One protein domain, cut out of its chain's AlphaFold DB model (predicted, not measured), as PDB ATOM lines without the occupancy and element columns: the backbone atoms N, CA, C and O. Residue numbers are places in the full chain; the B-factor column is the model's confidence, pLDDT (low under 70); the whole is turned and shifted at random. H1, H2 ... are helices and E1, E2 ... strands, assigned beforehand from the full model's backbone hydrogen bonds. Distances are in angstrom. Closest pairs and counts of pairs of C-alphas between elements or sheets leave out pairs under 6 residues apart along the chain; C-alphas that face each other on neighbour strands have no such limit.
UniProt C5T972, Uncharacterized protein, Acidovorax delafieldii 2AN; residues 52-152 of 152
ATOM      1  N   PRO A  52      48.261 -28.043 -44.178       96.31
ATOM      2  CA  PRO A  52      49.115 -28.951 -44.937       96.31
ATOM      3  C   PRO A  52      50.597 -28.688 -44.654       96.31
ATOM      4  O   PRO A  52      51.040 -27.539 -44.662       96.31
ATOM      5  N   ASP A  53      51.363 -29.753 -44.442       95.44
ATOM      6  CA  ASP A  53      52.819 -29.715 -44.375       95.44
ATOM      7  C   ASP A  53      53.387 -30.342 -45.649       95.44
ATOM      8  O   ASP A  53      53.538 -31.562 -45.763       95.44
ATOM      9  N   ALA A  54      53.675 -29.494 -46.637       94.62
ATOM     10  CA  ALA A  54      54.190 -29.930 -47.930       94.62
ATOM     11  C   ALA A  54      55.572 -30.591 -47.822       94.62
ATOM     12  O   ALA A  54      55.853 -31.523 -48.570       94.62
ATOM     13  N   ALA A  55      56.418 -30.148 -46.885       93.00
ATOM     14  CA  ALA A  55      57.758 -30.705 -46.718       93.00
ATOM     15  C   ALA A  55      57.686 -32.130 -46.159       93.00
ATOM     16  O   ALA A  55      58.296 -33.041 -46.717       93.00
ATOM     17  N   THR A  56      56.883 -32.338 -45.114       94.12
ATOM     18  CA  THR A  56      56.676 -33.671 -44.536       94.12
ATOM     19  C   THR A  56      55.911 -34.584 -45.502       94.12
ATOM     20  O   THR A  56      56.257 -35.754 -45.644       94.12
ATOM     21  N   SER A  57      54.933 -34.055 -46.247       94.81
ATOM     22  CA  SER A  57      54.220 -34.817 -47.288       94.81
ATOM     23  C   SER A  57      55.157 -35.288 -48.405       94.81
ATOM     24  O   SER A  57      55.068 -36.428 -48.855       94.81
ATOM     25  N   GLU A  58      56.075 -34.428 -48.849       93.06
ATOM     26  CA  GLU A  58      57.063 -34.787 -49.866       93.06
ATOM     27  C   GLU A  58      58.085 -35.796 -49.337       93.06
ATOM     28  O   GLU A  58      58.485 -36.703 -50.063       93.06
ATOM     29  N   PHE A  59      58.476 -35.697 -48.064       91.56
ATOM     30  CA  PHE A  59      59.325 -36.700 -47.423       91.56
ATOM     31  C   PHE A  59      58.651 -38.082 -47.403       91.56
ATOM     32  O   PHE A  59      59.266 -39.067 -47.809       91.56
ATOM     33  N   LEU A  60      57.376 -38.159 -47.004       90.88
ATOM     34  CA  LEU A  60      56.602 -39.408 -47.016       90.88
ATOM     35  C   LEU A  60      56.582 -40.046 -48.417       90.88
ATOM     36  O   LEU A  60      56.833 -41.241 -48.563       90.88
ATOM     37  N   ARG A  61      56.373 -39.241 -49.462       91.62
ATOM     38  CA  ARG A  61      56.352 -39.732 -50.844       91.62
ATOM     39  C   ARG A  61      57.728 -40.161 -51.345       91.62
ATOM     40  O   ARG A  61      57.877 -41.260 -51.868       91.62
ATOM     41  N   SER A  62      58.720 -39.284 -51.224       89.88
ATOM     42  CA  SER A  62      60.027 -39.455 -51.871       89.88
ATOM     43  C   SER A  62      60.970 -40.382 -51.107       89.88
ATOM     44  O   SER A  62      61.754 -41.086 -51.735       89.88
ATOM     45  N   GLN A  63      60.908 -40.385 -49.772       87.88
ATOM     46  CA  GLN A  63      61.837 -41.139 -48.924       87.88
ATOM     47  C   GLN A  63      61.216 -42.427 -48.388       87.88
ATOM     48  O   GLN A  63      61.887 -43.451 -48.330       87.88
ATOM     49  N   MET A  64      59.935 -42.386 -48.010       86.25
ATOM     50  CA  MET A  64      59.240 -43.559 -47.464       86.25
ATOM     51  C   MET A  64      58.481 -44.353 -48.535       86.25
ATOM     52  O   MET A  64      58.023 -45.457 -48.254       86.25
ATOM     53  N   GLY A  65      58.340 -43.811 -49.752       90.31
ATOM     54  CA  GLY A  65      57.631 -44.468 -50.852       90.31
ATOM     55  C   GLY A  65      56.131 -44.641 -50.610       90.31
ATOM     56  O   GLY A  65      55.507 -45.463 -51.278       90.31
ATOM     57  N   VAL A  66      55.549 -43.899 -49.661       89.88
ATOM     58  CA  VAL A  66      54.125 -44.000 -49.319       89.88
ATOM     59  C   VAL A  66      53.334 -42.855 -49.941       89.88
ATOM     60  O   VAL A  66      53.733 -41.688 -49.900       89.88
ATOM     61  N   GLU A  67      52.182 -43.177 -50.519       91.56
ATOM     62  CA  GLU A  67      51.242 -42.175 -51.016       91.56
ATOM     63  C   GLU A  67      50.481 -41.581 -49.823       91.56
ATOM     64  O   GLU A  67      49.823 -42.304 -49.081       91.56
ATOM     65  N   GLY A  68      50.568 -40.272 -49.602       91.50
ATOM     66  CA  GLY A  68      49.867 -39.643 -48.488       91.50
ATOM     67  C   GLY A  68      50.148 -38.158 -48.332       91.50
ATOM     68  O   GLY A  68      50.841 -37.541 -49.146       91.50
ATOM     69  N   ALA A  69      49.591 -37.594 -47.264       95.12
ATOM     70  CA  ALA A  69      49.743 -36.197 -46.900       95.12
ATOM     71  C   ALA A  69      49.946 -36.032 -45.391       95.12
ATOM     72  O   ALA A  69      49.411 -36.783 -44.570       95.12
ATOM     73  N   ALA A  70      50.711 -35.005 -45.042       96.56
ATOM     74  CA  ALA A  70      50.969 -34.581 -43.683       96.56
ATOM     75  C   ALA A  70      50.305 -33.230 -43.401       96.56
ATOM     76  O   ALA A  70      50.237 -32.350 -44.262       96.56
ATOM     77  N   TYR A  71      49.840 -33.061 -42.169       97.69
ATOM     78  CA  TYR A  71      49.170 -31.865 -41.683       97.69
ATOM     79  C   TYR A  71      49.651 -31.531 -40.277       97.69
ATOM     80  O   TYR A  71      49.961 -32.423 -39.491       97.69
ATOM     81  N   ARG A  72      49.672 -30.246 -39.938       98.00
ATOM     82  CA  ARG A  72      50.127 -29.745 -38.640       98.00
ATOM     83  C   ARG A  72      49.074 -28.891 -37.969       98.00
ATOM     84  O   ARG A  72      48.393 -28.101 -38.620       98.00
ATOM     85  N   THR A  73      48.962 -29.021 -36.657       98.38
ATOM     86  CA  THR A  73      48.087 -28.190 -35.832       98.38
ATOM     87  C   THR A  73      48.717 -27.935 -34.468       98.38
ATOM     88  O   THR A  73      49.446 -28.774 -33.949       98.38
ATOM     89  N   ASN A  74      48.405 -26.785 -33.872       98.25
ATOM     90  CA  ASN A  74      48.795 -26.464 -32.495       98.25
ATOM     91  C   ASN A  74      47.830 -27.060 -31.456       98.25
ATOM     92  O   ASN A  74      48.056 -26.919 -30.258       98.25
ATOM     93  N   ASP A  75      46.740 -27.694 -31.899       98.50
ATOM     94  CA  ASP A  75      45.855 -28.436 -31.006       98.50
ATOM     95  C   ASP A  75      46.564 -29.663 -30.416       98.50
ATOM     96  O   ASP A  75      47.454 -30.251 -31.036       98.50
ATOM     97  N   SER A  76      46.154 -30.066 -29.211       97.75
ATOM     98  CA  SER A  76      46.777 -31.184 -28.499       97.75
ATOM     99  C   SER A  76      46.567 -32.521 -29.206       97.75
ATOM    100  O   SER A  76      45.534 -32.763 -29.841       97.75
ATOM    101  N   LEU A  77      47.517 -33.439 -29.010       97.75
ATOM    102  CA  LEU A  77      47.427 -34.801 -29.528       97.75
ATOM    103  C   LEU A  77      46.128 -35.493 -29.117       97.75
ATOM    104  O   LEU A  77      45.498 -36.130 -29.954       97.75
ATOM    105  N   GLN A  78      45.693 -35.340 -27.862       97.44
ATOM    106  CA  GLN A  78      44.481 -36.001 -27.368       97.44
ATOM    107  C   GLN A  78      43.233 -35.515 -28.114       97.44
ATOM    108  O   GLN A  78      42.382 -36.322 -28.482       97.44
ATOM    109  N   LYS A  79      43.141 -34.208 -28.388       97.88
ATOM    110  CA  LYS A  79      42.020 -33.624 -29.135       97.88
ATOM    111  C   LYS A  79      41.997 -34.123 -30.581       97.88
ATOM    112  O   LYS A  79      40.942 -34.495 -31.091       97.88
ATOM    113  N   VAL A  80      43.162 -34.178 -31.223       98.25
ATOM    114  CA  VAL A  80      43.302 -34.653 -32.605       98.25
ATOM    115  C   VAL A  80      43.035 -36.159 -32.709       98.25
ATOM    116  O   VAL A  80      42.313 -36.595 -33.603       98.25
ATOM    117  N   ALA A  81      43.549 -36.958 -31.774       98.06
ATOM    118  CA  ALA A  81      43.306 -38.398 -31.712       98.06
ATOM    119  C   ALA A  81      41.818 -38.714 -31.501       98.06
ATOM    120  O   ALA A  81      41.274 -39.560 -32.208       98.06
ATOM    121  N   ALA A  82      41.140 -37.992 -30.603       97.56
ATOM    122  CA  ALA A  82      39.705 -38.155 -30.376       97.56
ATOM    123  C   ALA A  82      38.882 -37.879 -31.645       97.56
ATOM    124  O   ALA A  82      37.943 -38.617 -31.938       97.56
ATOM    125  N   PHE A  83      39.261 -36.866 -32.433       97.81
ATOM    126  CA  PHE A  83      38.616 -36.582 -33.715       97.81
ATOM    127  C   PHE A  83      38.721 -37.767 -34.686       97.81
ATOM    128  O   PHE A  83      37.706 -38.184 -35.239       97.81
ATOM    129  N   TYR A  84      39.913 -38.339 -34.878       96.94
ATOM    130  CA  TYR A  84      40.087 -39.481 -35.784       96.94
ATOM    131  C   TYR A  84      39.425 -40.756 -35.260       96.94
ATOM    132  O   TYR A  84      38.834 -41.494 -36.040       96.94
ATOM    133  N   GLN A  85      39.454 -40.991 -33.948       96.19
ATOM    134  CA  GLN A  85      38.783 -42.134 -33.325       96.19
ATOM    135  C   GLN A  85      37.261 -42.118 -33.543       96.19
ATOM    136  O   GLN A  85      36.644 -43.176 -33.627       96.19
ATOM    137  N   GLN A  86      36.654 -40.932 -33.633       95.88
ATOM    138  CA  GLN A  86      35.214 -40.767 -33.849       95.88
ATOM    139  C   GLN A  86      34.798 -40.876 -35.322       95.88
ATOM    140  O   GLN A  86      33.600 -40.927 -35.608       95.88
ATOM    141  N   GLN A  87      35.744 -40.902 -36.267       94.75
ATOM    142  CA  GLN A  87      35.387 -40.996 -37.680       94.75
ATOM    143  C   GLN A  87      34.859 -42.396 -38.039       94.75
ATOM    144  O   GLN A  87      35.403 -43.408 -37.586       94.75
ATOM    145  N   PRO A  88      33.829 -42.487 -38.900       91.56
ATOM    146  CA  PRO A  88      33.307 -43.767 -39.361       91.56
ATOM    147  C   PRO A  88      34.386 -44.631 -40.026       91.56
ATOM    148  O   PRO A  88      35.118 -44.171 -40.897       91.56
ATOM    149  N   GLY A  89      34.457 -45.905 -39.640       91.06
ATOM    150  CA  GLY A  89      35.384 -46.871 -40.238       91.06
ATOM    151  C   GLY A  89      36.832 -46.780 -39.746       91.06
ATOM    152  O   GLY A  89      37.652 -47.583 -40.190       91.06
ATOM    153  N   MET A  90      37.138 -45.867 -38.820       94.00
ATOM    154  CA  MET A  90      38.438 -45.808 -38.155       94.00
ATOM    155  C   MET A  90      38.541 -46.852 -37.052       94.00
ATOM    156  O   MET A  90      37.609 -47.061 -36.271       94.00
ATOM    157  N   LYS A  91      39.700 -47.501 -36.966       93.38
ATOM    158  CA  LYS A  91      40.024 -48.442 -35.892       93.38
ATOM    159  C   LYS A  91      41.386 -48.111 -35.298       93.38
ATOM    160  O   LYS A  91      42.319 -47.880 -36.064       93.38
ATOM    161  N   PRO A  92      41.526 -48.090 -33.964       94.69
ATOM    162  CA  PRO A  92      42.810 -47.832 -33.330       94.69
ATOM    163  C   PRO A  92      43.808 -48.960 -33.626       94.69
ATOM    164  O   PRO A  92      43.457 -50.141 -33.615       94.69
ATOM    165  N   MET A  93      45.062 -48.583 -33.861       92.75
ATOM    166  CA  MET A  93      46.205 -49.490 -33.927       92.75
ATOM    167  C   MET A  93      46.907 -49.514 -32.565       92.75
ATOM    168  O   MET A  93      47.970 -48.922 -32.390       92.75
ATOM    169  N   GLY A  94      46.291 -50.190 -31.596       89.75
ATOM    170  CA  GLY A  94      46.758 -50.197 -30.208       89.75
ATOM    171  C   GLY A  94      46.324 -48.962 -29.419       89.75
ATOM    172  O   GLY A  94      45.506 -48.164 -29.881       89.75
ATOM    173  N   ASP A  95      46.855 -48.832 -28.205       90.19
ATOM    174  CA  ASP A  95      46.488 -47.750 -27.297       90.19
ATOM    175  C   ASP A  95      47.196 -46.444 -27.667       90.19
ATOM    176  O   ASP A  95      48.389 -46.416 -27.984       90.19
ATOM    177  N   ALA A  96      46.461 -45.335 -27.584       92.19
ATOM    178  CA  ALA A  96      47.064 -44.014 -27.660       92.19
ATOM    179  C   ALA A  96      47.980 -43.795 -26.447       92.19
ATOM    180  O   ALA A  96      47.597 -44.040 -25.301       92.19
ATOM    181  N   THR A  97      49.185 -43.300 -26.696       94.31
ATOM    182  CA  THR A  97      50.126 -42.887 -25.657       94.31
ATOM    183  C   THR A  97      50.042 -41.377 -25.449       94.31
ATOM    184  O   THR A  97      49.309 -40.665 -26.141       94.31
ATOM    185  N   LYS A  98      50.826 -40.855 -24.499       93.88
ATOM    186  CA  LYS A  98      50.967 -39.404 -24.332       93.88
ATOM    187  C   LYS A  98      51.548 -38.713 -25.574       93.88
ATOM    188  O   LYS A  98      51.225 -37.548 -25.782       93.88
ATOM    189  N   ASP A  99      52.334 -39.435 -26.384       96.25
ATOM    190  CA  ASP A  99      53.098 -38.856 -27.496       96.25
ATOM    191  C   ASP A  99      52.615 -39.290 -28.891       96.25
ATOM    192  O   ASP A  99      53.000 -38.695 -29.899       96.25
ATOM    193  N   SER A 100      51.769 -40.323 -28.983       97.31
ATOM    194  CA  SER A 100      51.327 -40.866 -30.271       97.31
ATOM    195  C   SER A 100      49.954 -41.532 -30.217       97.31
ATOM    196  O   SER A 100      49.633 -42.232 -29.260       97.31
ATOM    197  N   ALA A 101      49.196 -41.440 -31.305       98.12
ATOM    198  CA  ALA A 101      48.059 -42.311 -31.588       98.12
ATOM    199  C   ALA A 101      48.118 -42.783 -33.045       98.12
ATOM    200  O   ALA A 101      48.581 -42.049 -33.920       98.12
ATOM    201  N   ALA A 102      47.639 -43.995 -33.316       97.62
ATOM    202  CA  ALA A 102      47.609 -44.560 -34.658       97.62
ATOM    203  C   ALA A 102      46.260 -45.223 -34.940       97.62
ATOM    204  O   ALA A 102      45.646 -45.821 -34.056       97.62
ATOM    205  N   PHE A 103      45.806 -45.118 -36.183       96.75
ATOM    206  CA  PHE A 103      44.523 -45.635 -36.639       96.75
ATOM    207  C   PHE A 103      44.642 -46.210 -38.048       96.75
ATOM    208  O   PHE A 103      45.485 -45.782 -38.835       96.75
ATOM    209  N   VAL A 104      43.744 -47.131 -38.382       95.31
ATOM    210  CA  VAL A 104      43.559 -47.668 -39.732       95.31
ATOM    211  C   VAL A 104      42.151 -47.418 -40.238       95.31
ATOM    212  O   VAL A 104      41.194 -47.429 -39.461       95.31
ATOM    213  N   ALA A 105      42.034 -47.247 -41.553       94.12
ATOM    214  CA  ALA A 105      40.763 -47.089 -42.249       94.12
ATOM    215  C   ALA A 105      40.665 -47.993 -43.483       94.12
ATOM    216  O   ALA A 105      41.647 -48.576 -43.956       94.12
ATOM    217  N   GLY A 106      39.447 -48.089 -44.021       91.81
ATOM    218  CA  GLY A 106      39.161 -48.839 -45.245       91.81
ATOM    219  C   GLY A 106      39.421 -50.340 -45.113       91.81
ATOM    220  O   GLY A 106      39.764 -50.985 -46.097       91.81
ATOM    221  N   CYS A 107      39.304 -50.878 -43.899       91.62
ATOM    222  CA  CYS A 107      39.510 -52.290 -43.617       91.62
ATOM    223  C   CYS A 107      38.282 -53.135 -43.979       91.62
ATOM    224  O   CYS A 107      37.139 -52.684 -43.884       91.62
ATOM    225  N   LYS A 108      38.523 -54.405 -44.287       90.75
ATOM    226  CA  LYS A 108      37.512 -55.451 -44.447       90.75
ATOM    227  C   LYS A 108      37.446 -56.315 -43.194       90.75
ATOM    228  O   LYS A 108      38.417 -56.437 -42.452       90.75
ATOM    229  N   GLU A 109      36.284 -56.910 -42.961       91.31
ATOM    230  CA  GLU A 109      36.104 -57.949 -41.948       91.31
ATOM    231  C   GLU A 109      36.033 -59.297 -42.648       91.31
ATOM    232  O   GLU A 109      35.097 -59.559 -43.403       91.31
ATOM    233  N   GLU A 110      37.004 -60.160 -42.377       92.81
ATOM    234  CA  GLU A 110      37.048 -61.507 -42.931       92.81
ATOM    235  C   GLU A 110      37.037 -62.532 -41.802       92.81
ATOM    236  O   GLU A 110      37.654 -62.348 -40.752       92.81
ATOM    237  N   PHE A 111      36.288 -63.620 -41.984       93.75
ATOM    238  CA  PHE A 111      36.260 -64.690 -40.995       93.75
ATOM    239  C   PHE A 111      37.550 -65.504 -41.078       93.75
ATOM    240  O   PHE A 111      37.824 -66.154 -42.084       93.75
ATOM    241  N   ASN A 112      38.325 -65.504 -39.997       93.69
ATOM    242  CA  ASN A 112      39.494 -66.356 -39.880       93.69
ATOM    243  C   ASN A 112      39.076 -67.705 -39.277       93.69
ATOM    244  O   ASN A 112      38.710 -67.781 -38.104       93.69
ATOM    245  N   ALA A 113      39.150 -68.776 -40.074       94.00
ATOM    246  CA  ALA A 113      38.743 -70.118 -39.652       94.00
ATOM    247  C   ALA A 113      39.633 -70.715 -38.546       94.00
ATOM    248  O   ALA A 113      39.139 -71.474 -37.713       94.00
ATOM    249  N   VAL A 114      40.918 -70.343 -38.495       93.25
ATOM    250  CA  VAL A 114      41.870 -70.813 -37.471       93.25
ATOM    251  C   VAL A 114      41.545 -70.185 -36.117       93.25
ATOM    252  O   VAL A 114      41.471 -70.874 -35.105       93.25
ATOM    253  N   MET A 115      41.284 -68.879 -36.104       91.25
ATOM    254  CA  MET A 115      40.923 -68.142 -34.892       91.25
ATOM    255  C   MET A 115      39.427 -68.200 -34.559       91.25
ATOM    256  O   MET A 115      39.021 -67.685 -33.518       91.25
ATOM    257  N   LYS A 116      38.611 -68.791 -35.442       94.94
ATOM    258  CA  LYS A 116      37.145 -68.883 -35.346       94.94
ATOM    259  C   LYS A 116      36.463 -67.540 -35.043       94.94
ATOM    260  O   LYS A 116      35.459 -67.493 -34.337       94.94
ATOM    261  N   LYS A 117      37.004 -66.438 -35.568       94.56
ATOM    262  CA  LYS A 117      36.475 -65.082 -35.357       94.56
ATOM    263  C   LYS A 117      36.695 -64.199 -36.580       94.56
ATOM    264  O   LYS A 117      37.572 -64.473 -37.399       94.56
ATOM    265  N   LYS A 118      35.897 -63.135 -36.694       91.56
ATOM    266  CA  LYS A 118      36.128 -62.087 -37.695       91.56
ATOM    267  C   LYS A 118      37.375 -61.291 -37.325       91.56
ATOM    268  O   LYS A 118      37.592 -60.980 -36.153       91.56
ATOM    269  N   MET A 119      38.199 -61.041 -38.328       89.62
ATOM    270  CA  MET A 119      39.433 -60.288 -38.233       89.62
ATOM    271  C   MET A 119      39.349 -59.099 -39.177       89.62
ATOM    272  O   MET A 119      38.904 -59.215 -40.319       89.62
ATOM    273  N   THR A 120      39.849 -57.968 -38.698       89.00
ATOM    274  CA  THR A 120      40.075 -56.794 -39.526       89.00
ATOM    275  C   THR A 120      41.302 -57.028 -40.407       89.00
ATOM    276  O   THR A 120      42.393 -57.252 -39.888       89.00
ATOM    277  N   VAL A 121      41.129 -56.977 -41.726       88.12
ATOM    278  CA  VAL A 121      42.188 -57.190 -42.726       88.12
ATOM    279  C   VAL A 121      42.067 -56.186 -43.872       88.12
ATOM    280  O   VAL A 121      41.045 -55.519 -44.016       88.12
ATOM    281  N   GLY A 122      43.109 -56.064 -44.699       88.19
ATOM    282  CA  GLY A 122      43.059 -55.259 -45.925       88.19
ATOM    283  C   GLY A 122      42.761 -53.778 -45.690       88.19
ATOM    284  O   GLY A 122      42.067 -53.165 -46.496       88.19
ATOM    285  N   CYS A 123      43.224 -53.223 -44.567       92.56
ATOM    286  CA  CYS A 123      43.169 -51.788 -44.321       92.56
ATOM    287  C   CYS A 123      43.988 -51.058 -45.384       92.56
ATOM    288  O   CYS A 123      45.084 -51.487 -45.727       92.56
ATOM    289  N   THR A 124      43.448 -49.965 -45.907       93.19
ATOM    290  CA  THR A 124      44.043 -49.255 -47.050       93.19
ATOM    291  C   THR A 124      44.731 -47.966 -46.645       93.19
ATOM    292  O   THR A 124      45.468 -47.409 -47.445       93.19
ATOM    293  N   HIS A 125      44.478 -47.469 -45.433       94.75
ATOM    294  CA  HIS A 125      45.017 -46.198 -44.964       94.75
ATOM    295  C   HIS A 125      45.439 -46.292 -43.507       94.75
ATOM    296  O   HIS A 125      44.758 -46.925 -42.697       94.75
ATOM    297  N   HIS A 126      46.543 -45.627 -43.187       95.12
ATOM    298  CA  HIS A 126      47.062 -45.423 -41.846       95.12
ATOM    299  C   HIS A 126      46.997 -43.933 -41.514       95.12
ATOM    300  O   HIS A 126      47.385 -43.084 -42.320       95.12
ATOM    301  N   VAL A 127      46.535 -43.620 -40.309       96.94
ATOM    302  CA  VAL A 127      46.570 -42.272 -39.748       96.94
ATOM    303  C   VAL A 127      47.416 -42.298 -38.491       96.94
ATOM    304  O   VAL A 127      47.105 -43.030 -37.556       96.94
ATOM    305  N   THR A 128      48.459 -41.481 -38.446       97.44
ATOM    306  CA  THR A 128      49.290 -41.308 -37.249       97.44
ATOM    307  C   THR A 128      49.174 -39.882 -36.747       97.44
ATOM    308  O   THR A 128      49.306 -38.949 -37.536       97.44
ATOM    309  N   VAL A 129      48.988 -39.721 -35.442       98.38
ATOM    310  CA  VAL A 129      48.999 -38.444 -34.726       98.38
ATOM    311  C   VAL A 129      50.193 -38.469 -33.778       98.38
ATOM    312  O   VAL A 129      50.303 -39.405 -32.992       98.38
ATOM    313  N   GLN A 130      51.090 -37.488 -33.857       98.38
ATOM    314  CA  GLN A 130      52.343 -37.466 -33.090       98.38
ATOM    315  C   GLN A 130      52.592 -36.085 -32.479       98.38
ATOM    316  O   GLN A 130      52.430 -35.072 -33.162       98.38
ATOM    317  N   ASN A 131      52.987 -36.049 -31.206       97.81
ATOM    318  CA  ASN A 131      53.470 -34.856 -30.512       97.81
ATOM    319  C   ASN A 131      54.283 -35.265 -29.261       97.81
ATOM    320  O   ASN A 131      53.707 -35.884 -28.375       97.81
ATOM    321  N   PRO A 132      55.564 -34.890 -29.133       97.38
ATOM    322  CA  PRO A 132      56.338 -34.163 -30.128       97.38
ATOM    323  C   PRO A 132      56.691 -35.083 -31.303       97.38
ATOM    324  O   PRO A 132      56.589 -36.305 -31.211       97.38
ATOM    325  N   TRP A 133      57.124 -34.506 -32.416       96.69
ATOM    326  CA  TRP A 133      57.597 -35.263 -33.577       96.69
ATOM    327  C   TRP A 133      58.941 -34.722 -34.055       96.69
ATOM    328  O   TRP A 133      59.297 -33.577 -33.782       96.69
ATOM    329  N   MET A 134      59.717 -35.560 -34.735       95.56
ATOM    330  CA  MET A 134      60.992 -35.152 -35.313       95.56
ATOM    331  C   MET A 134      60.769 -34.678 -36.745       95.56
ATOM    332  O   MET A 134      60.310 -35.444 -37.591       95.56
ATOM    333  N   ASP A 135      61.124 -33.429 -37.029       92.81
ATOM    334  CA  ASP A 135      61.197 -32.944 -38.401       92.81
ATOM    335  C   ASP A 135      62.356 -33.651 -39.104       92.81
ATOM    336  O   ASP A 135      63.526 -33.357 -38.865       92.81
ATOM    337  N   MET A 136      62.017 -34.589 -39.986       86.19
ATOM    338  CA  MET A 136      62.980 -35.444 -40.680       86.19
ATOM    339  C   MET A 136      63.924 -34.661 -41.600       86.19
ATOM    340  O   MET A 136      65.002 -35.150 -41.930       86.19
ATOM    341  N   LYS A 137      63.557 -33.439 -42.004       84.38
ATOM    342  CA  LYS A 137      64.424 -32.577 -42.812       84.38
ATOM    343  C   LYS A 137      65.479 -31.881 -41.958       84.38
ATOM    344  O   LYS A 137      66.603 -31.685 -42.416       84.38
ATOM    345  N   THR A 138      65.112 -31.454 -40.751       89.62
ATOM    346  CA  THR A 138      65.983 -30.630 -39.895       89.62
ATOM    347  C   THR A 138      66.586 -31.387 -38.710       89.62
ATOM    348  O   THR A 138      67.484 -30.862 -38.056       89.62
ATOM    349  N   GLY A 139      66.100 -32.596 -38.418       92.44
ATOM    350  CA  GLY A 139      66.453 -33.399 -37.244       92.44
ATOM    351  C   GLY A 139      65.957 -32.814 -35.918       92.44
ATOM    352  O   GLY A 139      66.331 -33.299 -34.852       92.44
ATOM    353  N   LYS A 140      65.153 -31.744 -35.951       95.56
ATOM    354  CA  LYS A 140      64.707 -31.037 -34.749       95.56
ATOM    355  C   LYS A 140      63.411 -31.629 -34.218       95.56
ATOM    356  O   LYS A 140      62.514 -31.969 -34.983       95.56
ATOM    357  N   MET A 141      63.293 -31.671 -32.893       97.06
ATOM    358  CA  MET A 141      62.015 -31.942 -32.241       97.06
ATOM    359  C   MET A 141      61.085 -30.742 -32.409       97.06
ATOM    360  O   MET A 141      61.462 -29.602 -32.131       97.06
ATOM    361  N   VAL A 142      59.859 -31.017 -32.834       97.31
ATOM    362  CA  VAL A 142      58.780 -30.053 -33.004       97.31
ATOM    363  C   VAL A 142      57.662 -30.417 -32.027       97.31
ATOM    364  O   VAL A 142      57.294 -31.581 -31.895       97.31
ATOM    365  N   ALA A 143      57.158 -29.415 -31.305       96.62
ATOM    366  CA  ALA A 143      56.201 -29.591 -30.207       96.62
ATOM    367  C   ALA A 143      54.732 -29.345 -30.603       96.62
ATOM    368  O   ALA A 143      53.846 -29.359 -29.746       96.62
ATOM    369  N   ASP A 144      54.463 -29.076 -31.881       97.38
ATOM    370  CA  ASP A 144      53.094 -29.086 -32.395       97.38
ATOM    371  C   ASP A 144      52.674 -30.515 -32.770       97.38
ATOM    372  O   ASP A 144      53.462 -31.458 -32.690       97.38
ATOM    373  N   THR A 145      51.406 -30.696 -33.124       98.50
ATOM    374  CA  THR A 145      50.869 -32.012 -33.466       98.50
ATOM    375  C   THR A 145      50.966 -32.242 -34.967       98.50
ATOM    376  O   THR A 145      50.371 -31.504 -35.760       98.50
ATOM    377  N   LEU A 146      51.662 -33.311 -35.349       98.44
ATOM    378  CA  LEU A 146      51.713 -33.817 -36.714       98.44
ATOM    379  C   LEU A 146      50.641 -34.888 -36.917       98.44
ATOM    380  O   LEU A 146      50.526 -35.826 -36.131       98.44
ATOM    381  N   VAL A 147      49.908 -34.786 -38.019       98.31
ATOM    382  CA  VAL A 147      49.038 -35.838 -38.538       98.31
ATOM    383  C   VAL A 147      49.583 -36.293 -39.881       98.31
ATOM    384  O   VAL A 147      49.746 -35.474 -40.777       98.31
ATOM    385  N   SER A 148      49.823 -37.588 -40.045       96.88
ATOM    386  CA  SER A 148      50.088 -38.189 -41.356       96.88
ATOM    387  C   SER A 148      48.934 -39.104 -41.726       96.88
ATOM    388  O   SER A 148      48.538 -39.931 -40.909       96.88
ATOM    389  N   ILE A 149      48.396 -38.943 -42.932       96.38
ATOM    390  CA  ILE A 149      47.387 -39.825 -43.519       96.38
ATOM    391  C   ILE A 149      48.024 -40.435 -44.761       96.38
ATOM    392  O   ILE A 149      48.307 -39.724 -45.726       96.38
ATOM    393  N   VAL A 150      48.305 -41.734 -44.709       94.62
ATOM    394  CA  VAL A 150      49.034 -42.452 -45.758       94.62
ATOM    395  C   VAL A 150      48.261 -43.680 -46.196       94.62
ATOM    396  O   VAL A 150      47.559 -44.301 -45.403       94.62
ATOM    397  N   LYS A 151      48.392 -44.030 -47.465       92.25
ATOM    398  CA  LYS A 151      47.846 -45.235 -48.067       92.25
ATOM    399  C   LYS A 151      48.836 -46.393 -47.907       92.25
ATOM    400  O   LYS A 151      50.045 -46.181 -48.007       92.25
ATOM    401  N   GLN A 152      48.305 -47.578 -47.618       80.44
ATOM    402  CA  GLN A 152      49.027 -48.857 -47.590       80.44
ATOM    403  C   GLN A 152      49.196 -49.430 -48.996       80.44
ATOM    404  O   GLN A 152      48.258 -49.274 -49.816       80.44
TER     405      GLN A 152
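This is residues 52 to 152 of the 152 residues of an uncharacterized protein of Acidovorax delafieldii 2AN (UniProt C5T972). A twisted wall of four antiparallel strands, E1, E8, E5 and E2 in that order, has one short helix on each face, H1 over the edge strand E1 and H2 over E5. The hairpin E3 and E4 reaches out past one end of the sheet as a long arm, and the small hairpin E6 and E7 folds over at the opposite end. The printed part has 101 residues, with two named helices and eight named strands in the order H1 E1 H2 E2 E3 E4 E5 E6 E7 E8, and its class is mixed, helices and strands. It is only just compact, close to loose, with a radius of gyration of the C-alphas of 15.0 A, and elongated, spanning 48 by 29 by 20 A.

In the largest sheet, E1 is residues 68 to 73, 17.2 A long; E8 is residues 145 to 151, 19.9 A, ending at C-alpha 151 at (47.846, -45.235, -48.067); E5 is residues 125 to 130, 16.5 A; and E2 is residues 100 to 105, 17.1 A. H1 is residues 54 to 62, 11.8 A, beginning at C-alpha 54 at (54.190, -29.930, -47.930), and H2 is residues 77 to 85, 12.0 A. E3, residues 108 to 112, is 12.0 A long, and E4, residues 117 to 121, is 12.2 A, with C-alpha 117 at (36.475, -65.082, -35.357). E6 is residues 133 to 135, 6.5 A, and E7 is residues 140 to 142, 6.3 A.

The four-stranded sheet is twisted, its C-alphas lying up to 4.5 A off their best plane. Across the neighbour strands E1 and E8, N 71 and O 147 are within hydrogen-bond range at 2.8 A, as are N 148 and O 128 across E8 and E5 at 2.9 A, and N 103 and O 127 across E5 and E2 at 2.8 A. Residues 91 to 92 pair antiparallel with residues 103 to 104 of E2. H1 and H2 lie on opposite faces, an arrangement of three layers, with helices on both faces of a sheet. H1 runs along E1 at 25 degrees on the local plane, at a height over the sheet of 7.1 A; their closest C-alphas are Ser 57 and Ala 69, 4.7 A. H2 runs along E5 at 4 degrees on the local plane, at a height of 8.1 A; their closest C-alphas are Ala 81 and Val 129, 6.4 A. In both helices every O i to N i+4 pair is within hydrogen-bond range. E2 runs on into E3 at 86 degrees, and E3 and E4 form a hairpin, with N 110 and O 119 3.0 A apart. E5 runs on into E6 at 97 degrees; E6 and E7 form a hairpin, with N 142 and O 133 2.8 A apart, and E7 runs on into E8 at 98 degrees.

The two C-alphas farthest apart are those of Lys 116 and Thr 138, 48.1 A. The link from H2 to E2, residues 86 to 99, is long, and the other links are tight. The printed part has no cut and ends at residue 152, the chain's last; the mean pLDDT of the printed part is 94.1, and no printed residue is under 70.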